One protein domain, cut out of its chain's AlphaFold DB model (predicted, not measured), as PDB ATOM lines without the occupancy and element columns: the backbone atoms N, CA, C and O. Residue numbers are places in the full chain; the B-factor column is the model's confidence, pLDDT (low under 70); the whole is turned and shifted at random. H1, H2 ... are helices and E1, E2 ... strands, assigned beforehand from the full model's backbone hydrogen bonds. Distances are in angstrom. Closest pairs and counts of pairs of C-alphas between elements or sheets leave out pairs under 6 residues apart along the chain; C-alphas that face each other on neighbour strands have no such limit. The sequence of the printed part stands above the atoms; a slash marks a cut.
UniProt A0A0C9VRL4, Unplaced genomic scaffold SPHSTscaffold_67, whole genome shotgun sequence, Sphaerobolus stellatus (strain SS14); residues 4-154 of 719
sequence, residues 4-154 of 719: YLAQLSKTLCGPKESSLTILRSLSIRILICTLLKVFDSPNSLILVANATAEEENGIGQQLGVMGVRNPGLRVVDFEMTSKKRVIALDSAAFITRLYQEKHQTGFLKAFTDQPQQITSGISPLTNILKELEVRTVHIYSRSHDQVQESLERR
ATOM      1  N   TYR A   4     164.530 200.627 194.101       82.56
ATOM      2  CA  TYR A   4     165.761 200.606 194.904       82.56
ATOM      3  C   TYR A   4     167.003 200.303 194.046       82.56
ATOM      4  O   TYR A   4     168.034 200.939 194.240       82.56
ATOM      5  N   LEU A   5     166.913 199.415 193.043       81.62
ATOM      6  CA  LEU A   5     168.027 199.133 192.118       81.62
ATOM      7  C   LEU A   5     168.370 200.357 191.258       81.62
ATOM      8  O   LEU A   5     169.545 200.633 191.029       81.62
ATOM      9  N   ALA A   6     167.361 201.116 190.823       82.19
ATOM     10  CA  ALA A   6     167.543 202.352 190.062       82.19
ATOM     11  C   ALA A   6     168.098 203.522 190.905       82.19
ATOM     12  O   ALA A   6     168.677 204.459 190.351       82.19
ATOM     13  N   GLN A   7     167.938 203.490 192.231       82.81
ATOM     14  CA  GLN A   7     168.560 204.437 193.163       82.81
ATOM     15  C   GLN A   7     169.983 204.001 193.556       82.81
ATOM     16  O   GLN A   7     170.907 204.818 193.592       82.81
ATOM     17  N   LEU A   8     170.179 202.701 193.780       84.06
ATOM     18  CA  LEU A   8     171.470 202.078 194.061       84.06
ATOM     19  C   LEU A   8     172.453 202.261 192.900       84.06
ATOM     20  O   LEU A   8     173.585 202.683 193.123       84.06
ATOM     21  N   SER A   9     172.020 202.021 191.658       84.12
ATOM     22  CA  SER A   9     172.863 202.207 190.473       84.12
ATOM     23  C   SER A   9     173.282 203.668 190.280       84.12
ATOM     24  O   SER A   9     174.449 203.915 189.996       84.12
ATOM     25  N   LYS A  10     172.392 204.641 190.535       83.94
ATOM     26  CA  LYS A  10     172.740 206.076 190.551       83.94
ATOM     27  C   LYS A  10     173.782 206.410 191.620       83.94
ATOM     28  O   LYS A  10     174.731 207.124 191.323       83.94
ATOM     29  N   THR A  11     173.634 205.871 192.832       83.12
ATOM     30  CA  THR A  11     174.602 206.066 193.929       83.12
ATOM     31  C   THR A  11     175.978 205.485 193.576       83.12
ATOM     32  O   THR A  11     176.998 206.146 193.757       83.12
ATOM     33  N   LEU A  12     176.022 204.270 193.020       81.62
ATOM     34  CA  LEU A  12     177.275 203.604 192.637       81.62
ATOM     35  C   LEU A  12     177.924 204.204 191.378       81.62
ATOM     36  O   LEU A  12     179.147 204.148 191.246       81.62
ATOM     37  N   CYS A  13     177.123 204.822 190.505       74.50
ATOM     38  CA  CYS A  13     177.540 205.646 189.366       74.50
ATOM     39  C   CYS A  13     177.848 207.113 189.759       74.50
ATOM     40  O   CYS A  13     177.872 208.002 188.907       74.50
ATOM     41  N   GLY A  14     178.069 207.384 191.050       66.62
ATOM     42  CA  GLY A  14     178.590 208.660 191.540       66.62
ATOM     43  C   GLY A  14     180.046 208.930 191.108       66.62
ATOM     44  O   GLY A  14     180.512 208.390 190.100       66.62
ATOM     45  N   PRO A  15     180.804 209.767 191.844       56.00
ATOM     46  CA  PRO A  15     182.215 210.013 191.535       56.00
ATOM     47  C   PRO A  15     183.037 208.712 191.494       56.00
ATOM     48  O   PRO A  15     182.632 207.679 192.037       56.00
ATOM     49  N   LYS A  16     184.207 208.769 190.838       64.44
ATOM     50  CA  LYS A  16     185.139 207.642 190.604       64.44
ATOM     51  C   LYS A  16     185.835 207.162 191.889       64.44
ATOM     52  O   LYS A  16     187.056 207.157 191.988       64.44
ATOM     53  N   GLU A  17     185.051 206.779 192.884       70.62
ATOM     54  CA  GLU A  17     185.508 206.314 194.187       70.62
ATOM     55  C   GLU A  17     185.418 204.792 194.281       70.62
ATOM     56  O   GLU A  17     184.433 204.179 193.848       70.62
ATOM     57  N   SER A  18     186.434 204.185 194.894       81.19
ATOM     58  CA  SER A  18     186.420 202.771 195.255       81.19
ATOM     59  C   SER A  18     185.410 202.523 196.385       81.19
ATOM     60  O   SER A  18     185.501 203.165 197.433       81.19
ATOM     61  N   SER A  19     184.457 201.605 196.177       85.06
ATOM     62  CA  SER A  19     183.306 201.371 197.067       85.06
ATOM     63  C   SER A  19     182.913 199.890 197.164       85.06
ATOM     64  O   SER A  19     182.796 199.217 196.135       85.06
ATOM     65  N   LEU A  20     182.617 199.409 198.376       83.50
ATOM     66  CA  LEU A  20     182.137 198.051 198.668       83.50
ATOM     67  C   LEU A  20     180.610 198.032 198.832       83.50
ATOM     68  O   LEU A  20     180.067 198.794 199.629       83.50
ATOM     69  N   THR A  21     179.920 197.131 198.130       87.06
ATOM     70  CA  THR A  21     178.461 196.951 198.212       87.06
ATOM     71  C   THR A  21     178.112 195.570 198.764       87.06
ATOM     72  O   THR A  21     178.496 194.554 198.186       87.06
ATOM     73  N   ILE A  22     177.359 195.539 199.865       86.25
ATOM     74  CA  ILE A  22     176.924 194.324 200.565       86.25
ATOM     75  C   ILE A  22     175.401 194.209 200.411       86.25
ATOM     76  O   ILE A  22     174.658 195.021 200.968       86.25
ATOM     77  N   LEU A  23     174.948 193.226 199.623       83.31
ATOM     78  CA  LEU A  23     173.558 193.085 199.166       83.31
ATOM     79  C   LEU A  23     173.239 191.600 198.891       83.31
ATOM     80  O   LEU A  23     173.519 191.098 197.801       83.31
ATOM     81  N   ARG A  24     172.643 190.870 199.847       77.31
ATOM     82  CA  ARG A  24     172.340 189.440 199.635       77.31
ATOM     83  C   ARG A  24     171.124 189.226 198.733       77.31
ATOM     84  O   ARG A  24     170.028 189.669 199.059       77.31
ATOM     85  N   SER A  25     171.302 188.430 197.670       63.19
ATOM     86  CA  SER A  25     170.236 187.804 196.855       63.19
ATOM     87  C   SER A  25     169.206 188.764 196.225       63.19
ATOM     88  O   SER A  25     168.233 188.321 195.619       63.19
ATOM     89  N   LEU A  26     169.427 190.074 196.309       60.09
ATOM     90  CA  LEU A  26     168.613 191.130 195.709       60.09
ATOM     91  C   LEU A  26     169.188 191.499 194.331       60.09
ATOM     92  O   LEU A  26     169.619 192.621 194.083       60.09
ATOM     93  N   SER A  27     169.251 190.492 193.453       67.38
ATOM     94  CA  SER A  27     169.643 190.602 192.038       67.38
ATOM     95  C   SER A  27     170.932 191.385 191.767       67.38
ATOM     96  O   SER A  27     170.986 192.255 190.895       67.38
ATOM     97  N   ILE A  28     172.009 191.025 192.472       79.25
ATOM     98  CA  ILE A  28     173.337 191.633 192.299       79.25
ATOM     99  C   ILE A  28     173.837 191.543 190.840       79.25
ATOM    100  O   ILE A  28     174.468 192.478 190.354       79.25
ATOM    101  N   ARG A  29     173.436 190.498 190.095       80.69
ATOM    102  CA  ARG A  29     173.674 190.344 188.646       80.69
ATOM    103  C   ARG A  29     173.038 191.464 187.808       80.69
ATOM    104  O   ARG A  29     173.730 192.037 186.970       80.69
ATOM    105  N   ILE A  30     171.787 191.859 188.085       80.50
ATOM    106  CA  ILE A  30     171.121 192.995 187.408       80.50
ATOM    107  C   ILE A  30     171.901 194.288 187.663       80.50
ATOM    108  O   ILE A  30     172.110 195.083 186.744       80.50
ATOM    109  N   LEU A  31     172.348 194.503 188.903       83.75
ATOM    110  CA  LEU A  31     173.117 195.688 189.282       83.75
ATOM    111  C   LEU A  31     174.473 195.738 188.562       83.75
ATOM    112  O   LEU A  31     174.817 196.772 187.990       83.75
ATOM    113  N   ILE A  32     175.202 194.619 188.537       86.31
ATOM    114  CA  ILE A  32     176.476 194.481 187.820       86.31
ATOM    115  C   ILE A  32     176.270 194.728 186.322       86.31
ATOM    116  O   ILE A  32     176.938 195.594 185.768       86.31
ATOM    117  N   CYS A  33     175.294 194.082 185.676       86.12
ATOM    118  CA  CYS A  33     175.010 194.289 184.249       86.12
ATOM    119  C   CYS A  33     174.588 195.735 183.931       86.12
ATOM    120  O   CYS A  33     174.958 196.281 182.893       86.12
ATOM    121  N   THR A  34     173.874 196.396 184.850       85.44
ATOM    122  CA  THR A  34     173.531 197.824 184.733       85.44
ATOM    123  C   THR A  34     174.774 198.706 184.773       85.44
ATOM    124  O   THR A  34     174.906 199.599 183.940       85.44
ATOM    125  N   LEU A  35     175.704 198.451 185.696       85.38
ATOM    126  CA  LEU A  35     176.953 199.209 185.790       85.38
ATOM    127  C   LEU A  35     177.881 198.926 184.600       85.38
ATOM    128  O   LEU A  35     178.423 199.869 184.033       85.38
ATOM    129  N   LEU A  36     177.998 197.668 184.163       85.19
ATOM    130  CA  LEU A  36     178.735 197.294 182.951       85.19
ATOM    131  C   LEU A  36     178.189 198.032 181.719       85.19
ATOM    132  O   LEU A  36     178.972 198.627 180.991       85.19
ATOM    133  N   LYS A  37     176.862 198.089 181.533       84.56
ATOM    134  CA  LYS A  37     176.233 198.848 180.439       84.56
ATOM    135  C   LYS A  37     176.447 200.367 180.545       84.56
ATOM    136  O   LYS A  37     176.532 201.037 179.522       84.56
ATOM    137  N   VAL A  38     176.525 200.930 181.752       82.81
ATOM    138  CA  VAL A  38     176.803 202.368 181.952       82.81
ATOM    139  C   VAL A  38     178.273 202.713 181.683       82.81
ATOM    140  O   VAL A  38     178.565 203.815 181.223       82.81
ATOM    141  N   PHE A  39     179.190 201.772 181.914       79.00
ATOM    142  CA  PHE A  39     180.616 201.908 181.610       79.00
ATOM    143  C   PHE A  39     181.027 201.263 180.264       79.00
ATOM    144  O   PHE A  39     182.222 201.158 179.983       79.00
ATOM    145  N   ASP A  40     180.068 200.877 179.409       78.19
ATOM    146  CA  ASP A  40     180.314 200.377 178.047       78.19
ATOM    147  C   ASP A  40     180.688 201.537 177.110       78.19
ATOM    148  O   ASP A  40     179.845 202.226 176.531       78.19
ATOM    149  N   SER A  41     181.991 201.794 177.001       76.00
ATOM    150  CA  SER A  41     182.573 202.799 176.114       76.00
ATOM    151  C   SER A  41     183.877 202.270 175.512       76.00
ATOM    152  O   SER A  41     184.674 201.654 176.224       76.00
ATOM    153  N   PRO A  42     184.164 202.538 174.221       72.12
ATOM    154  CA  PRO A  42     185.371 202.038 173.552       72.12
ATOM    155  C   PRO A  42     186.684 202.558 174.163       72.12
ATOM    156  O   PRO A  42     187.747 202.013 173.875       72.12
ATOM    157  N   ASN A  43     186.617 203.591 175.010       70.94
ATOM    158  CA  ASN A  43     187.767 204.189 175.688       70.94
ATOM    159  C   ASN A  43     187.937 203.715 177.148       70.94
ATOM    160  O   ASN A  43     188.817 204.219 177.846       70.94
ATOM    161  N   SER A  44     187.114 202.777 177.633       69.81
ATOM    162  CA  SER A  44     187.188 202.236 178.998       69.81
ATOM    163  C   SER A  44     187.358 200.721 179.009       69.81
ATOM    164  O   SER A  44     186.582 199.984 178.411       69.81
ATOM    165  N   LEU A  45     188.362 200.252 179.752       72.12
ATOM    166  CA  LEU A  45     188.564 198.835 180.045       72.12
ATOM    167  C   LEU A  45     187.952 198.508 181.410       72.12
ATOM    168  O   LEU A  45     188.333 199.112 182.413       72.12
ATOM    169  N   ILE A  46     187.054 197.526 181.447       74.75
ATOM    170  CA  ILE A  46     186.523 196.943 182.683       74.75
ATOM    171  C   ILE A  46     187.146 195.556 182.862       74.75
ATOM    172  O   ILE A  46     187.282 194.807 181.897       74.75
ATOM    173  N   LEU A  47     187.512 195.213 184.097       73.56
ATOM    174  CA  LEU A  47     187.970 193.879 184.476       73.56
ATOM    175  C   LEU A  47     187.012 193.323 185.532       73.56
ATOM    176  O   LEU A  47     186.901 193.885 186.621       73.56
ATOM    177  N   VAL A  48     186.325 192.228 185.208       74.94
ATOM    178  CA  VAL A  48     185.548 191.449 186.179       74.94
ATOM    179  C   VAL A  48     186.475 190.369 186.735       74.94
ATOM    180  O   VAL A  48     187.042 189.590 185.974       74.94
ATOM    181  N   ALA A  49     186.665 190.349 188.054       72.62
ATOM    182  CA  ALA A  49     187.507 189.377 188.745       72.62
ATOM    183  C   ALA A  49     186.645 188.439 189.599       72.62
ATOM    184  O   ALA A  49     185.626 188.866 190.136       72.62
ATOM    185  N   ASN A  50     187.082 187.185 189.753       71.62
ATOM    186  CA  ASN A  50     186.403 186.160 190.558       71.62
ATOM    187  C   ASN A  50     184.940 185.874 190.134       71.62
ATOM    188  O   ASN A  50     184.121 185.507 190.970       71.62
ATOM    189  N   ALA A  51     184.612 186.024 188.847       71.88
ATOM    190  CA  ALA A  51     183.381 185.465 188.287       71.88
ATOM    191  C   ALA A  51     183.578 183.974 187.973       71.88
ATOM    192  O   ALA A  51     184.625 183.574 187.460       71.88
ATOM    193  N   THR A  52     182.572 183.158 188.273       72.56
ATOM    194  CA  THR A  52     182.479 181.768 187.809       72.56
ATOM    195  C   THR A  52     181.994 181.701 186.357       72.56
ATOM    196  O   THR A  52     181.404 182.651 185.845       72.56
ATOM    197  N   ALA A  53     182.188 180.561 185.685       71.94
ATOM    198  CA  ALA A  53     181.709 180.364 184.310       71.94
ATOM    199  C   ALA A  53     180.170 180.451 184.186       71.94
ATOM    200  O   ALA A  53     179.646 180.860 183.153       71.94
ATOM    201  N   GLU A  54     179.432 180.099 185.243       69.94
ATOM    202  CA  GLU A  54     177.972 180.253 185.292       69.94
ATOM    203  C   GLU A  54     177.566 181.732 185.392       69.94
ATOM    204  O   GLU A  54     176.669 182.182 184.678       69.94
ATOM    205  N   GLU A  55     178.267 182.517 186.217       77.06
ATOM    206  CA  GLU A  55     178.061 183.966 186.308       77.06
ATOM    207  C   GLU A  55     178.477 184.691 185.024       77.06
ATOM    208  O   GLU A  55     177.788 185.621 184.618       77.06
ATOM    209  N   GLU A  56     179.557 184.266 184.359       79.88
ATOM    210  CA  GLU A  56     179.976 184.822 183.067       79.88
ATOM    211  C   GLU A  56     178.878 184.650 182.009       79.88
ATOM    212  O   GLU A  56     178.478 185.626 181.369       79.88
ATOM    213  N   ASN A  57     178.336 183.433 181.883       79.88
ATOM    214  CA  ASN A  57     177.234 183.135 180.970       79.88
ATOM    215  C   ASN A  57     175.973 183.944 181.317       79.88
ATOM    216  O   ASN A  57     175.398 184.580 180.433       79.88
ATOM    217  N   GLY A  58     175.574 183.987 182.593       78.06
ATOM    218  CA  GLY A  58     174.399 184.744 183.039       78.06
ATOM    219  C   GLY A  58     174.546 186.262 182.870       78.06
ATOM    220  O   GLY A  58     173.583 186.944 182.517       78.06
ATOM    221  N   ILE A  59     175.749 186.813 183.073       83.81
ATOM    222  CA  ILE A  59     176.058 188.221 182.776       83.81
ATOM    223  C   ILE A  59     175.998 188.461 181.265       83.81
ATOM    224  O   ILE A  59     175.366 189.421 180.835       83.81
ATOM    225  N   GLY A  60     176.590 187.585 180.448       82.25
ATOM    226  CA  GLY A  60     176.572 187.705 178.989       82.25
ATOM    227  C   GLY A  60     175.157 187.675 178.407       82.25
ATOM    228  O   GLY A  60     174.778 188.567 177.647       82.25
ATOM    229  N   GLN A  61     174.332 186.710 178.822       80.88
ATOM    230  CA  GLN A  61     172.914 186.642 178.452       80.88
ATOM    231  C   GLN A  61     172.169 187.923 178.857       80.88
ATOM    232  O   GLN A  61     171.501 188.544 178.027       80.88
ATOM    233  N   GLN A  62     172.340 188.379 180.102       81.81
ATOM    234  CA  GLN A  62     171.661 189.569 180.612       81.81
ATOM    235  C   GLN A  62     172.114 190.865 179.913       81.81
ATOM    236  O   GLN A  62     171.276 191.713 179.609       81.81
ATOM    237  N   LEU A  63     173.400 191.016 179.575       84.75
ATOM    238  CA  LEU A  63     173.896 192.131 178.755       84.75
ATOM    239  C   LEU A  63     173.320 192.090 177.328       84.75
ATOM    240  O   LEU A  63     172.993 193.143 176.774       84.75
ATOM    241  N   GLY A  64     173.136 190.892 176.763       82.38
ATOM    242  CA  GLY A  64     172.472 190.677 175.474       82.38
ATOM    243  C   GLY A  64     171.014 191.141 175.485       82.38
ATOM    244  O   GLY A  64     170.632 191.969 174.659       82.38
ATOM    245  N   VAL A  65     170.227 190.710 176.478       81.12
ATOM    246  CA  VAL A  65     168.842 191.179 176.704       81.12
ATOM    247  C   VAL A  65     168.795 192.693 176.943       81.12
ATOM    248  O   VAL A  65     167.891 193.383 176.475       81.12
ATOM    249  N   MET A  66     169.806 193.255 177.611       80.00
ATOM    250  CA  MET A  66     169.949 194.701 177.798       80.00
ATOM    251  C   MET A  66     170.427 195.449 176.535       80.00
ATOM    252  O   MET A  66     170.580 196.671 176.595       80.00
ATOM    253  N   GLY A  67     170.632 194.779 175.397       79.25
ATOM    254  CA  GLY A  67     170.968 195.397 174.109       79.25
ATOM    255  C   GLY A  67     172.403 195.926 174.006       79.25
ATOM    256  O   GLY A  67     172.646 196.904 173.296       79.25
ATOM    257  N   VAL A  68     173.349 195.335 174.742       79.88
ATOM    258  CA  VAL A  68     174.783 195.657 174.637       79.88
ATOM    259  C   VAL A  68     175.348 195.083 173.335       79.88
ATOM    260  O   VAL A  68     175.052 193.949 172.970       79.88
ATOM    261  N   ARG A  69     176.165 195.867 172.616       67.12
ATOM    262  CA  ARG A  69     176.616 195.530 171.247       67.12
ATOM    263  C   ARG A  69     177.503 194.287 171.180       67.12
ATOM    264  O   ARG A  69     177.408 193.529 170.225       67.12
ATOM    265  N   ASN A  70     178.359 194.108 172.184       70.25
ATOM    266  CA  ASN A  70     179.215 192.940 172.367       70.25
ATOM    267  C   ASN A  70     178.959 192.400 173.785       70.25
ATOM    268  O   ASN A  70     179.652 192.812 174.713       70.25
ATOM    269  N   PRO A  71     177.938 191.552 173.989       63.59
ATOM    270  CA  PRO A  71     177.535 191.133 175.332       63.59
ATOM    271  C   PRO A  71     178.466 190.076 175.945       63.59
ATOM    272  O   PRO A  71     178.456 189.879 177.155       63.59
ATOM    273  N   GLY A  72     179.278 189.398 175.126       63.03
ATOM    274  CA  GLY A  72     180.254 188.421 175.594       63.03
ATOM    275  C   GLY A  72     181.393 189.076 176.373       63.03
ATOM    276  O   GLY A  72     182.126 189.911 175.835       63.03
ATOM    277  N   LEU A  73     181.573 188.650 177.623       69.00
ATOM    278  CA  LEU A  73     182.808 188.887 178.360       69.00
ATOM    279  C   LEU A  73     183.975 188.176 177.653       69.00
ATOM    280  O   LEU A  73     183.796 187.237 176.876       69.00
ATOM    281  N   ARG A  74     185.197 188.663 177.884       65.19
ATOM    282  CA  ARG A  74     186.412 188.039 177.356       65.19
ATOM    283  C   ARG A  74     187.208 187.439 178.505       65.19
ATOM    284  O   ARG A  74     187.910 188.174 179.199       65.19
ATOM    285  N   VAL A  75     187.168 186.114 178.624       59.41
ATOM    286  CA  VAL A  75     188.036 185.345 179.526       59.41
ATOM    287  C   VAL A  75     189.512 185.721 179.312       59.41
ATOM    288  O   VAL A  75     189.987 185.880 178.180       59.41
ATOM    289  N   VAL A  76     190.251 185.879 180.414       54.88
ATOM    290  CA  VAL A  76     191.689 186.203 180.421       54.88
ATOM    291  C   VAL A  76     192.463 185.080 181.113       54.88
ATOM    292  O   VAL A  76     193.023 185.247 182.196       54.88
ATOM    293  N   ASP A  77     192.496 183.917 180.466       47.50
ATOM    294  CA  ASP A  77     193.172 182.734 180.994       47.50
ATOM    295  C   ASP A  77     194.699 182.856 181.057       47.50
ATOM    296  O   ASP A  77     195.361 183.568 180.289       47.50
ATOM    297  N   PHE A  78     195.280 182.038 181.937       45.81
ATOM    298  CA  PHE A  78     196.723 181.909 182.144       45.81
ATOM    299  C   PHE A  78     197.500 181.409 180.907       45.81
ATOM    300  O   PHE A  78     198.736 181.444 180.914       45.81
ATOM    301  N   GLU A  79     196.816 180.980 179.844       41.44
ATOM    302  CA  GLU A  79     197.421 180.498 178.595       41.44
ATOM    303  C   GLU A  79     197.623 181.598 177.533       41.44
ATOM    304  O   GLU A  79     198.447 181.433 176.632       41.44
ATOM    305  N   MET A  80     196.983 182.773 177.657       38.56
ATOM    306  CA  MET A  80     197.126 183.863 176.672       38.56
ATOM    307  C   MET A  80     198.592 184.303 176.476       38.56
ATOM    308  O   MET A  80     199.317 184.550 177.438       38.56
ATOM    309  N   THR A  81     199.061 184.470 175.237       33.81
ATOM    310  CA  THR A  81     200.470 184.820 174.950       33.81
ATOM    311  C   THR A  81     200.899 186.142 175.608       33.81
ATOM    312  O   THR A  81     200.130 187.100 175.637       33.81
ATOM    313  N   SER A  82     202.145 186.238 176.090       37.38
ATOM    314  CA  SER A  82     202.631 187.326 176.963       37.38
ATOM    315  C   SER A  82     202.403 188.753 176.442       37.38
ATOM    316  O   SER A  82     202.152 189.651 177.237       37.38
ATOM    317  N   LYS A  83     202.398 188.973 175.117       38.22
ATOM    318  CA  LYS A  83     202.070 190.277 174.496       38.22
ATOM    319  C   LYS A  83     200.614 190.740 174.721       38.22
ATOM    320  O   LYS A  83     200.275 191.853 174.338       38.22
ATOM    321  N   LYS A  84     199.754 189.901 175.311       38.12
ATOM    322  CA  LYS A  84     198.355 190.189 175.674       38.12
ATOM    323  C   LYS A  84     198.098 190.162 177.193       38.12
ATOM    324  O   LYS A  84     196.938 190.220 177.587       38.12
ATOM    325  N   ARG A  85     199.132 190.050 178.044       38.38
ATOM    326  CA  ARG A  85     198.989 189.941 179.509       38.38
ATOM    327  C   ARG A  85     199.631 191.101 180.269       38.38
ATOM    328  O   ARG A  85     200.835 191.315 180.175       38.38
ATOM    329  N   VAL A  86     198.842 191.734 181.136       32.69
ATOM    330  CA  VAL A  86     199.315 192.507 182.293       32.69
ATOM    331  C   VAL A  86     198.461 192.096 183.493       32.69
ATOM    332  O   VAL A  86     197.278 192.391 183.508       32.69
ATOM    333  N   ILE A  87     199.087 191.432 184.473       35.00
ATOM    334  CA  ILE A  87     198.555 191.115 185.817       35.00
ATOM    335  C   ILE A  87     197.248 190.288 185.845       35.00
ATOM    336  O   ILE A  87     196.149 190.802 185.695       35.00
ATOM    337  N   ALA A  88     197.385 189.001 186.174       33.62
ATOM    338  CA  ALA A  88     196.328 188.170 186.754       33.62
ATOM    339  C   ALA A  88     196.993 187.224 187.766       33.62
ATOM    340  O   ALA A  88     197.958 186.539 187.416       33.62
ATOM    341  N   LEU A  89     196.549 187.260 189.024       40.81
ATOM    342  CA  LEU A  89     197.193 186.629 190.183       40.81
ATOM    343  C   LEU A  89     196.118 186.127 191.156       40.81
ATOM    344  O   LEU A  89     195.101 186.781 191.340       40.81
ATOM    345  N   ASP A  90     196.354 184.973 191.778       44.22
ATOM    346  CA  ASP A  90     195.317 184.122 192.401       44.22
ATOM    347  C   ASP A  90     194.722 184.647 193.728       44.22
ATOM    348  O   ASP A  90     194.035 183.929 194.448       44.22
ATOM    349  N   SER A  91     195.005 185.903 194.072       53.44
ATOM    350  CA  SER A  91     194.501 186.608 195.249       53.44
ATOM    351  C   SER A  91     193.951 187.974 194.826       53.44
ATOM    352  O   SER A  91     194.696 188.864 194.411       53.44
ATOM    353  N   ALA A  92     192.631 188.153 194.947       55.44
ATOM    354  CA  ALA A  92     191.931 189.365 194.501       55.44
ATOM    355  C   ALA A  92     192.490 190.645 195.150       55.44
ATOM    356  O   ALA A  92     192.711 191.635 194.458       55.44
ATOM    357  N   ALA A  93     192.831 190.588 196.442       54.62
ATOM    358  CA  ALA A  93     193.519 191.659 197.162       54.62
ATOM    359  C   ALA A  93     194.838 192.092 196.491       54.62
ATOM    360  O   ALA A  93     195.137 193.283 196.399       54.62
ATOM    361  N   PHE A  94     195.620 191.140 195.969       60.09
ATOM    362  CA  PHE A  94     196.898 191.440 195.330       60.09
ATOM    363  C   PHE A  94     196.716 192.085 193.952       60.09
ATOM    364  O   PHE A  94     197.429 193.037 193.631       60.09
ATOM    365  N   ILE A  95     195.720 191.643 193.169       64.06
ATOM    366  CA  ILE A  95     195.310 192.332 191.932       64.06
ATOM    367  C   ILE A  95     194.864 193.765 192.254       64.06
ATOM    368  O   ILE A  95     195.349 194.708 191.630       64.06
ATOM    369  N   THR A  96     193.976 193.935 193.238       61.53
ATOM    370  CA  THR A  96     193.425 195.234 193.650       61.53
ATOM    371  C   THR A  96     194.520 196.223 194.042       61.53
ATOM    372  O   THR A  96     194.530 197.353 193.552       61.53
ATOM    373  N   ARG A  97     195.481 195.785 194.858       63.28
ATOM    374  CA  ARG A  97     196.640 196.586 195.261       63.28
ATOM    375  C   ARG A  97     197.541 196.947 194.076       63.28
ATOM    376  O   ARG A  97     197.851 198.116 193.867       63.28
ATOM    377  N   LEU A  98     197.915 195.964 193.249       64.38
ATOM    378  CA  LEU A  98     198.732 196.183 192.044       64.38
ATOM    379  C   LEU A  98     198.078 197.143 191.038       64.38
ATOM    380  O   LEU A  98     198.785 197.833 190.299       64.38
ATOM    381  N   TYR A  99     196.747 197.163 190.985       65.69
ATOM    382  CA  TYR A  99     195.974 198.086 190.163       65.69
ATOM    383  C   TYR A  99     196.001 199.508 190.740       65.69
ATOM    384  O   TYR A  99     196.345 200.442 190.016       65.69
ATOM    385  N   GLN A 100     195.718 199.677 192.038       63.88
ATOM    386  CA  GLN A 100     195.686 200.995 192.689       63.88
ATOM    387  C   GLN A 100     197.074 201.652 192.775       63.88
ATOM    388  O   GLN A 100     197.192 202.846 192.500       63.88
ATOM    389  N   GLU A 101     198.143 200.882 193.014       62.66
ATOM    390  CA  GLU A 101     199.527 201.388 192.969       62.66
ATOM    391  C   GLU A 101     199.940 201.899 191.567       62.66
ATOM    392  O   GLU A 101     200.834 202.740 191.460       62.66
ATOM    393  N   LYS A 102     199.296 201.433 190.481       58.66
ATOM    394  CA  LYS A 102     199.625 201.818 189.089       58.66
ATOM    395  C   LYS A 102     198.654 202.800 188.436       58.66
ATOM    396  O   LYS A 102     199.043 203.482 187.489       58.66
ATOM    397  N   HIS A 103     197.410 202.880 188.904       58.03
ATOM    398  CA  HIS A 103     196.347 203.653 188.259       58.03
ATOM    399  C   HIS A 103     195.619 204.567 189.252       58.03
ATOM    400  O   HIS A 103     194.495 204.291 189.660       58.03
ATOM    401  N   GLN A 104     196.214 205.730 189.542       57.31
ATOM    402  CA  GLN A 104     195.612 206.800 190.365       57.31
ATOM    403  C   GLN A 104     194.255 207.332 189.847       57.31
ATOM    404  O   GLN A 104     193.586 208.089 190.542       57.31
ATOM    405  N   THR A 105     193.856 206.975 188.622       61.41
ATOM    406  CA  THR A 105     192.589 207.365 187.977       61.41
ATOM    407  C   THR A 105     191.582 206.213 187.834       61.41
ATOM    408  O   THR A 105     190.488 206.426 187.300       61.41
ATOM    409  N   GLY A 106     191.946 205.006 188.283       66.81
ATOM    410  CA  GLY A 106     191.067 203.840 188.359       66.81
ATOM    411  C   GLY A 106     190.213 203.837 189.629       66.81
ATOM    412  O   GLY A 106     190.513 204.542 190.588       66.81
ATOM    413  N   PHE A 107     189.143 203.039 189.645       73.50
ATOM    414  CA  PHE A 107     188.257 202.894 190.804       73.50
ATOM    415  C   PHE A 107     187.750 201.452 190.932       73.50
ATOM    416  O   PHE A 107     187.471 200.796 189.930       73.50
ATOM    417  N   LEU A 108     187.621 200.955 192.165       80.25
ATOM    418  CA  LEU A 108     187.200 199.582 192.457       80.25
ATOM    419  C   LEU A 108     185.732 199.533 192.905       80.25
ATOM    420  O   LEU A 108     185.379 200.083 193.945       80.25
ATOM    421  N   LYS A 109     184.871 198.813 192.180       83.88
ATOM    422  CA  LYS A 109     183.512 198.493 192.649       83.88
ATOM    423  C   LYS A 109     183.471 197.041 193.124       83.88
ATOM    424  O   LYS A 109     183.443 196.127 192.308       83.88
ATOM    425  N   ALA A 110     183.506 196.846 194.441       84.00
ATOM    426  CA  ALA A 110     183.453 195.526 195.064       84.00
ATOM    427  C   ALA A 110     182.007 195.158 195.436       84.00
ATOM    428  O   ALA A 110     181.244 196.003 195.909       84.00
ATOM    429  N   PHE A 111     181.645 193.891 195.245       85.19
ATOM    430  CA  PHE A 111     180.291 193.365 195.428       85.19
ATOM    431  C   PHE A 111     180.330 192.064 196.225       85.19
ATOM    432  O   PHE A 111     181.223 191.244 196.023       85.19
ATOM    433  N   THR A 112     179.365 191.859 197.120       83.69
ATOM    434  CA  THR A 112     179.182 190.578 197.813       83.69
ATOM    435  C   THR A 112     177.726 190.346 198.204       83.69
ATOM    436  O   THR A 112     177.030 191.248 198.680       83.69
ATOM    437  N   ASP A 113     177.275 189.107 198.012       79.25
ATOM    438  CA  ASP A 113     175.962 188.612 198.411       79.25
ATOM    439  C   ASP A 113     175.999 187.823 199.737       79.25
ATOM    440  O   ASP A 113     174.954 187.385 200.212       79.25
ATOM    441  N   GLN A 114     177.174 187.606 200.340       77.88
ATOM    442  CA  GLN A 114     177.384 186.650 201.442       77.88
ATOM    443  C   GLN A 114     177.895 187.336 202.724       77.88
ATOM    444  O   GLN A 114     179.019 187.076 203.169       77.88
ATOM    445  N   PRO A 115     177.063 188.182 203.376       81.19
ATOM    446  CA  PRO A 115     177.441 188.894 204.598       81.19
ATOM    447  C   PRO A 115     177.871 187.949 205.729       81.19
ATOM    448  O   PRO A 115     178.665 188.334 206.572       81.19
ATOM    449  N   GLN A 116     177.393 186.700 205.744       73.56
ATOM    450  CA  GLN A 116     177.713 185.707 206.773       73.56
ATOM    451  C   GLN A 116     179.184 185.251 206.752       73.56
ATOM    452  O   GLN A 116     179.703 184.851 207.794       73.56
ATOM    453  N   GLN A 117     179.864 185.298 205.597       72.00
ATOM    454  CA  GLN A 117     181.287 184.940 205.502       72.00
ATOM    455  C   GLN A 117     182.169 186.080 206.036       72.00
ATOM    456  O   GLN A 117     183.028 185.867 206.895       72.00
ATOM    457  N   ILE A 118     181.870 187.307 205.599       71.25
ATOM    458  CA  ILE A 118     182.580 188.545 205.956       71.25
ATOM    459  C   ILE A 118     182.263 189.079 207.368       71.25
ATOM    460  O   ILE A 118     182.636 190.197 207.702       71.25
ATOM    461  N   THR A 119     181.589 188.290 208.210       71.19
ATOM    462  CA  THR A 119     181.346 188.587 209.640       71.19
ATOM    463  C   THR A 119     182.052 187.621 210.593       71.19
ATOM    464  O   THR A 119     181.658 187.480 211.751       71.19
ATOM    465  N   SER A 120     183.081 186.923 210.110       71.69
ATOM    466  CA  SER A 120     183.930 186.047 210.920       71.69
ATOM    467  C   SER A 120     185.246 186.741 211.300       71.69
ATOM    468  O   SER A 120     185.844 187.443 210.489       71.69
ATOM    469  N   GLY A 121     185.703 186.558 212.544       68.06
ATOM    470  CA  GLY A 121     186.925 187.185 213.067       68.06
ATOM    471  C   GLY A 121     186.699 188.503 213.826       68.06
ATOM    472  O   GLY A 121     185.596 188.786 214.287       68.06
ATOM    473  N   ILE A 122     187.775 189.277 213.999       70.62
ATOM    474  CA  ILE A 122     187.805 190.543 214.757       70.62
ATOM    475  C   ILE A 122     187.818 191.716 213.769       70.62
ATOM    476  O   ILE A 122     188.683 191.754 212.896       70.62
ATOM    477  N   SER A 123     186.884 192.662 213.925       73.12
ATOM    478  CA  SER A 123     186.701 193.842 213.052       73.12
ATOM    479  C   SER A 123     186.789 193.521 211.545       73.12
ATOM    480  O   SER A 123     187.636 194.074 210.831       73.12
ATOM    481  N   PRO A 124     185.989 192.556 211.046       76.06
ATOM    482  CA  PRO A 124     186.165 192.027 209.702       76.06
ATOM    483  C   PRO A 124     185.865 193.058 208.609       76.06
ATOM    484  O   PRO A 124     186.588 193.083 207.613       76.06
ATOM    485  N   LEU A 125     184.887 193.957 208.793       80.94
ATOM    486  CA  LEU A 125     184.614 194.997 207.798       80.94
ATOM    487  C   LEU A 125     185.783 195.986 207.710       80.94
ATOM    488  O   LEU A 125     186.203 196.346 206.611       80.94
ATOM    489  N   THR A 126     186.362 196.363 208.852       80.50
ATOM    490  CA  THR A 126     187.565 197.205 208.922       80.50
ATOM    491  C   THR A 126     188.737 196.572 208.169       80.50
ATOM    492  O   THR A 126     189.484 197.272 207.484       80.50
ATOM    493  N   ASN A 127     188.921 195.255 208.284       75.56
ATOM    494  CA  ASN A 127     190.026 194.550 207.632       75.56
ATOM    495  C   ASN A 127     189.807 194.413 206.119       75.56
ATOM    496  O   ASN A 127     190.725 194.703 205.357       75.56
ATOM    497  N   ILE A 128     188.590 194.083 205.678       76.75
ATOM    498  CA  ILE A 128     188.236 193.991 204.252       76.75
ATOM    499  C   ILE A 128     188.356 195.357 203.561       76.75
ATOM    500  O   ILE A 128     188.877 195.444 202.451       76.75
ATOM    501  N   LEU A 129     187.933 196.444 204.216       77.12
ATOM    502  CA  LEU A 129     188.077 197.797 203.665       77.12
ATOM    503  C   LEU A 129     189.549 198.220 203.536       77.12
ATOM    504  O   LEU A 129     189.911 198.835 202.534       77.12
ATOM    505  N   LYS A 130     190.418 197.831 204.482       74.38
ATOM    506  CA  LYS A 130     191.877 198.013 204.358       74.38
ATOM    507  C   LYS A 130     192.470 197.169 203.228       74.38
ATOM    508  O   LYS A 130     193.267 197.683 202.456       74.38
ATOM    509  N   GLU A 131     192.088 195.897 203.117       70.75
ATOM    510  CA  GLU A 131     192.635 194.960 202.125       70.75
ATOM    511  C   GLU A 131     192.228 195.300 200.680       70.75
ATOM    512  O   GLU A 131     193.008 195.101 199.750       70.75
ATOM    513  N   LEU A 132     191.034 195.870 200.490       71.31
ATOM    514  CA  LEU A 132     190.579 196.404 199.202       71.31
ATOM    515  C   LEU A 132     191.005 197.871 198.964       71.31
ATOM    516  O   LEU A 132     190.744 198.412 197.889       71.31
ATOM    517  N   GLU A 133     191.619 198.522 199.958       73.56
ATOM    518  CA  GLU A 133     191.941 199.962 199.998       73.56
ATOM    519  C   GLU A 133     190.707 200.868 199.724       73.56
ATOM    520  O   GLU A 133     190.794 201.977 199.192       73.56
ATOM    521  N   VAL A 134     189.520 200.388 200.118       77.62
ATOM    522  CA  VAL A 134     188.203 201.012 199.902       77.62
ATOM    523  C   VAL A 134     187.826 201.919 201.075       77.62
ATOM    524  O   VAL A 134     187.962 201.545 202.238       77.62
ATOM    525  N   ARG A 135     187.272 203.101 200.775       79.19
ATOM    526  CA  ARG A 135     186.816 204.070 201.793       79.19
ATOM    527  C   ARG A 135     185.313 204.031 202.054       79.19
ATOM    528  O   ARG A 135     184.892 204.284 203.177       79.19
ATOM    529  N   THR A 136     184.493 203.739 201.044       83.94
ATOM    530  CA  THR A 136     183.029 203.786 201.159       83.94
ATOM    531  C   THR A 136     182.418 202.386 201.177       83.94
ATOM    532  O   THR A 136     182.751 201.525 200.364       83.94
ATOM    533  N   VAL A 137     181.494 202.155 202.112       87.50
ATOM    534  CA  VAL A 137     180.712 200.915 202.204       87.50
ATOM    535  C   VAL A 137     179.216 201.209 202.144       87.50
ATOM    536  O   VAL A 137     178.695 202.088 202.838       87.50
ATOM    537  N   HIS A 138     178.528 200.435 201.315       87.75
ATOM    538  CA  HIS A 138     177.100 200.483 201.061       87.75
ATOM    539  C   HIS A 138     176.468 199.163 201.515       87.75
ATOM    540  O   HIS A 138     176.631 198.133 200.865       87.75
ATOM    541  N   ILE A 139     175.760 199.192 202.646       89.00
ATOM    542  CA  ILE A 139     175.082 198.021 203.216       89.00
ATOM    543  C   ILE A 139     173.587 198.144 202.930       89.00
ATOM    544  O   ILE A 139     172.956 199.085 203.404       89.00
ATOM    545  N   TYR A 140     173.034 197.185 202.192       87.50
ATOM    546  CA  TYR A 140     171.609 197.105 201.881       87.50
ATOM    547  C   TYR A 140     171.063 195.757 202.360       87.50
ATOM    548  O   TYR A 140     171.144 194.742 201.666       87.50
ATOM    549  N   SER A 141     170.524 195.749 203.579       87.94
ATOM    550  CA  SER A 141     169.760 194.616 204.101       87.94
ATOM    551  C   SER A 141     168.337 194.615 203.530       87.94
ATOM    552  O   SER A 141     167.843 195.619 203.013       87.94
ATOM    553  N   ARG A 142     167.623 193.495 203.677       79.38
ATOM    554  CA  ARG A 142     166.198 193.399 203.316       79.38
ATOM    555  C   ARG A 142     165.299 194.358 204.118       79.38
ATOM    556  O   ARG A 142     164.242 194.736 203.630       79.38
ATOM    557  N   SER A 143     165.717 194.742 205.326       81.69
ATOM    558  CA  SER A 143     165.012 195.681 206.212       81.69
ATOM    559  C   SER A 143     165.472 197.136 206.043       81.69
ATOM    560  O   SER A 143     165.281 197.941 206.946       81.69
ATOM    561  N   HIS A 144     166.155 197.462 204.944       86.25
ATOM    562  CA  HIS A 144     166.530 198.832 204.603       86.25
ATOM    563  C   HIS A 144     165.333 199.532 203.947       86.25
ATOM    564  O   HIS A 144     164.840 199.043 202.931       86.25
ATOM    565  N   ASP A 145     164.912 200.686 204.466       85.38
ATOM    566  CA  ASP A 145     163.658 201.378 204.119       85.38
ATOM    567  C   ASP A 145     163.347 201.404 202.613       85.38
ATOM    568  O   ASP A 145     162.289 200.956 202.188       85.38
ATOM    569  N   GLN A 146     164.301 201.832 201.777       83.56
ATOM    570  CA  GLN A 146     164.137 201.906 200.312       83.56
ATOM    571  C   GLN A 146     163.912 200.538 199.634       83.56
ATOM    572  O   GLN A 146     163.232 200.451 198.610       83.56
ATOM    573  N   VAL A 147     164.497 199.468 200.181       84.06
ATOM    574  CA  VAL A 147     164.310 198.089 199.698       84.06
ATOM    575  C   VAL A 147     162.934 197.597 200.128       84.06
ATOM    576  O   VAL A 147     162.185 197.083 199.299       84.06
ATOM    577  N   GLN A 148     162.577 197.814 201.397       82.44
ATOM    578  CA  GLN A 148     161.277 197.441 201.942       82.44
ATOM    579  C   GLN A 148     160.138 198.168 201.214       82.44
ATOM    580  O   GLN A 148     159.244 197.510 200.694       82.44
ATOM    581  N   GLU A 149     160.208 199.491 201.055       83.12
ATOM    582  CA  GLU A 149     159.219 200.285 200.317       83.12
ATOM    583  C   GLU A 149     159.058 199.789 198.868       83.12
ATOM    584  O   GLU A 149     157.945 199.615 198.371       83.12
ATOM    585  N   SER A 150     160.171 199.482 198.190       79.50
ATOM    586  CA  SER A 150     160.158 198.982 196.812       79.50
ATOM    587  C   SER A 150     159.580 197.566 196.655       79.50
ATOM    588  O   SER A 150     159.281 197.192 195.519       79.50
ATOM    589  N   LEU A 151     159.452 196.783 197.732       75.81
ATOM    590  CA  LEU A 151     158.914 195.415 197.717       75.81
ATOM    591  C   LEU A 151     157.503 195.333 198.330       75.81
ATOM    592  O   LEU A 151     156.657 194.588 197.834       75.81
ATOM    593  N   GLU A 152     157.216 196.111 199.378       70.75
ATOM    594  CA  GLU A 152     155.923 196.098 200.077       70.75
ATOM    595  C   GLU A 152     154.802 196.788 199.295       70.75
ATOM    596  O   GLU A 152     153.650 196.370 199.425       70.75
ATOM    597  N   ARG A 153     155.132 197.734 198.395       63.72
ATOM    598  CA  ARG A 153     154.192 198.338 197.421       63.72
ATOM    599  C   ARG A 153     153.333 197.306 196.671       63.72
ATOM    600  O   ARG A 153     152.245 197.651 196.218       63.72
ATOM    601  N   ARG A 154     153.799 196.055 196.531       59.09
ATOM    602  CA  ARG A 154     153.028 194.915 196.001       59.09
ATOM    603  C   ARG A 154     153.296 193.628 196.792       59.09
ATOM    604  O   ARG A 154     153.705 192.617 196.222       59.09
TER     605      ARG A 154
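This is residues 4 to 154 of the 719 residues of an uncharacterized protein of Sphaerobolus stellatus (strain SS14) (UniProt A0A0C9VRL4). A small wall of three parallel strands, E2, E1 and E3, stands in the middle, with H1 and H2 grazing it from one side and H5 from the other. H3 packs on H2 and H6 on H1 farther out, H4 is set off near H5, and the unnamed stretch 66 to 91 reaches far from the mean, opposite H6 along the longest axis. The printed part has 151 residues with six named helices and three named strands, in the order H1 E1 H2 H3 H4 E2 H5 E3 H6; it is mostly helix, though only 70 residues are in named elements, under half. It is compact, with a radius of gyration of the C-alphas of 16.5 A and spans of 53 by 43 by 29 A.

Find C-alpha 4 at (165.761, 200.606, 194.904); H1 runs from there to residue 12, 12.1 A. Next come E1, residues 19 to 22, and H2, residues 28 to 38, 15.3 A long. H3, residues 53 to 65, begins at C-alpha 53 (181.709, 180.364, 184.310) and is 18.4 A long. H4 is residues 92 to 100, E2 109 to 112, H5 124 to 131, and E3 136 to 139. H6, residues 145 to 152, ends at C-alpha 152 (155.923, 196.098, 200.077).

Start at inner strand E1, parallel to both edge strands: look for N 110 and O 19, 3.0 A apart, towards E2, and N 20 and O 136, 2.9 A apart, towards E3. E1, H2 H3 H4, E2 form a strand-helix-strand unit, parallel neighbour strands with helices between. E2, H5, E3 form a split one, E1 between its strands, with a right-handed crossover. H1, H2 and H5 are on the sheet but each only grazes it. H1 touches H2 at a steep tilt of 52 degrees, closest at the C-alphas of Ser 9 and Leu 31, 6.6 A. H2 touches residues 58 to 63 of H3, closest at the C-alphas of Cys 33 and Leu 63, 6.0 A. H1 and H6 only just touch, with 3 pairs of C-alphas within 8 A, closest at Tyr 4 and Val 147, 5.6 A. H4 and H5 are close but not clearly touching: the C-alphas of Ala 93 and Glu 131 are 6.0 A apart. In H2, H3, H4, H5 and H6 every O i to N i+4 pair is within hydrogen-bond range; in H1, 4 of 5 are.

The two C-alphas farthest apart are those of Lys 83 and Arg 154, 53.8 A. The printed part has no cut. The links H2 to H3, H3 to H4 and E2 to H5 are long; look at residues 119 to 124, which stand free. Mean pLDDT of the printed part is 71.9, and 48 residues are under 70, among them 71 to 106.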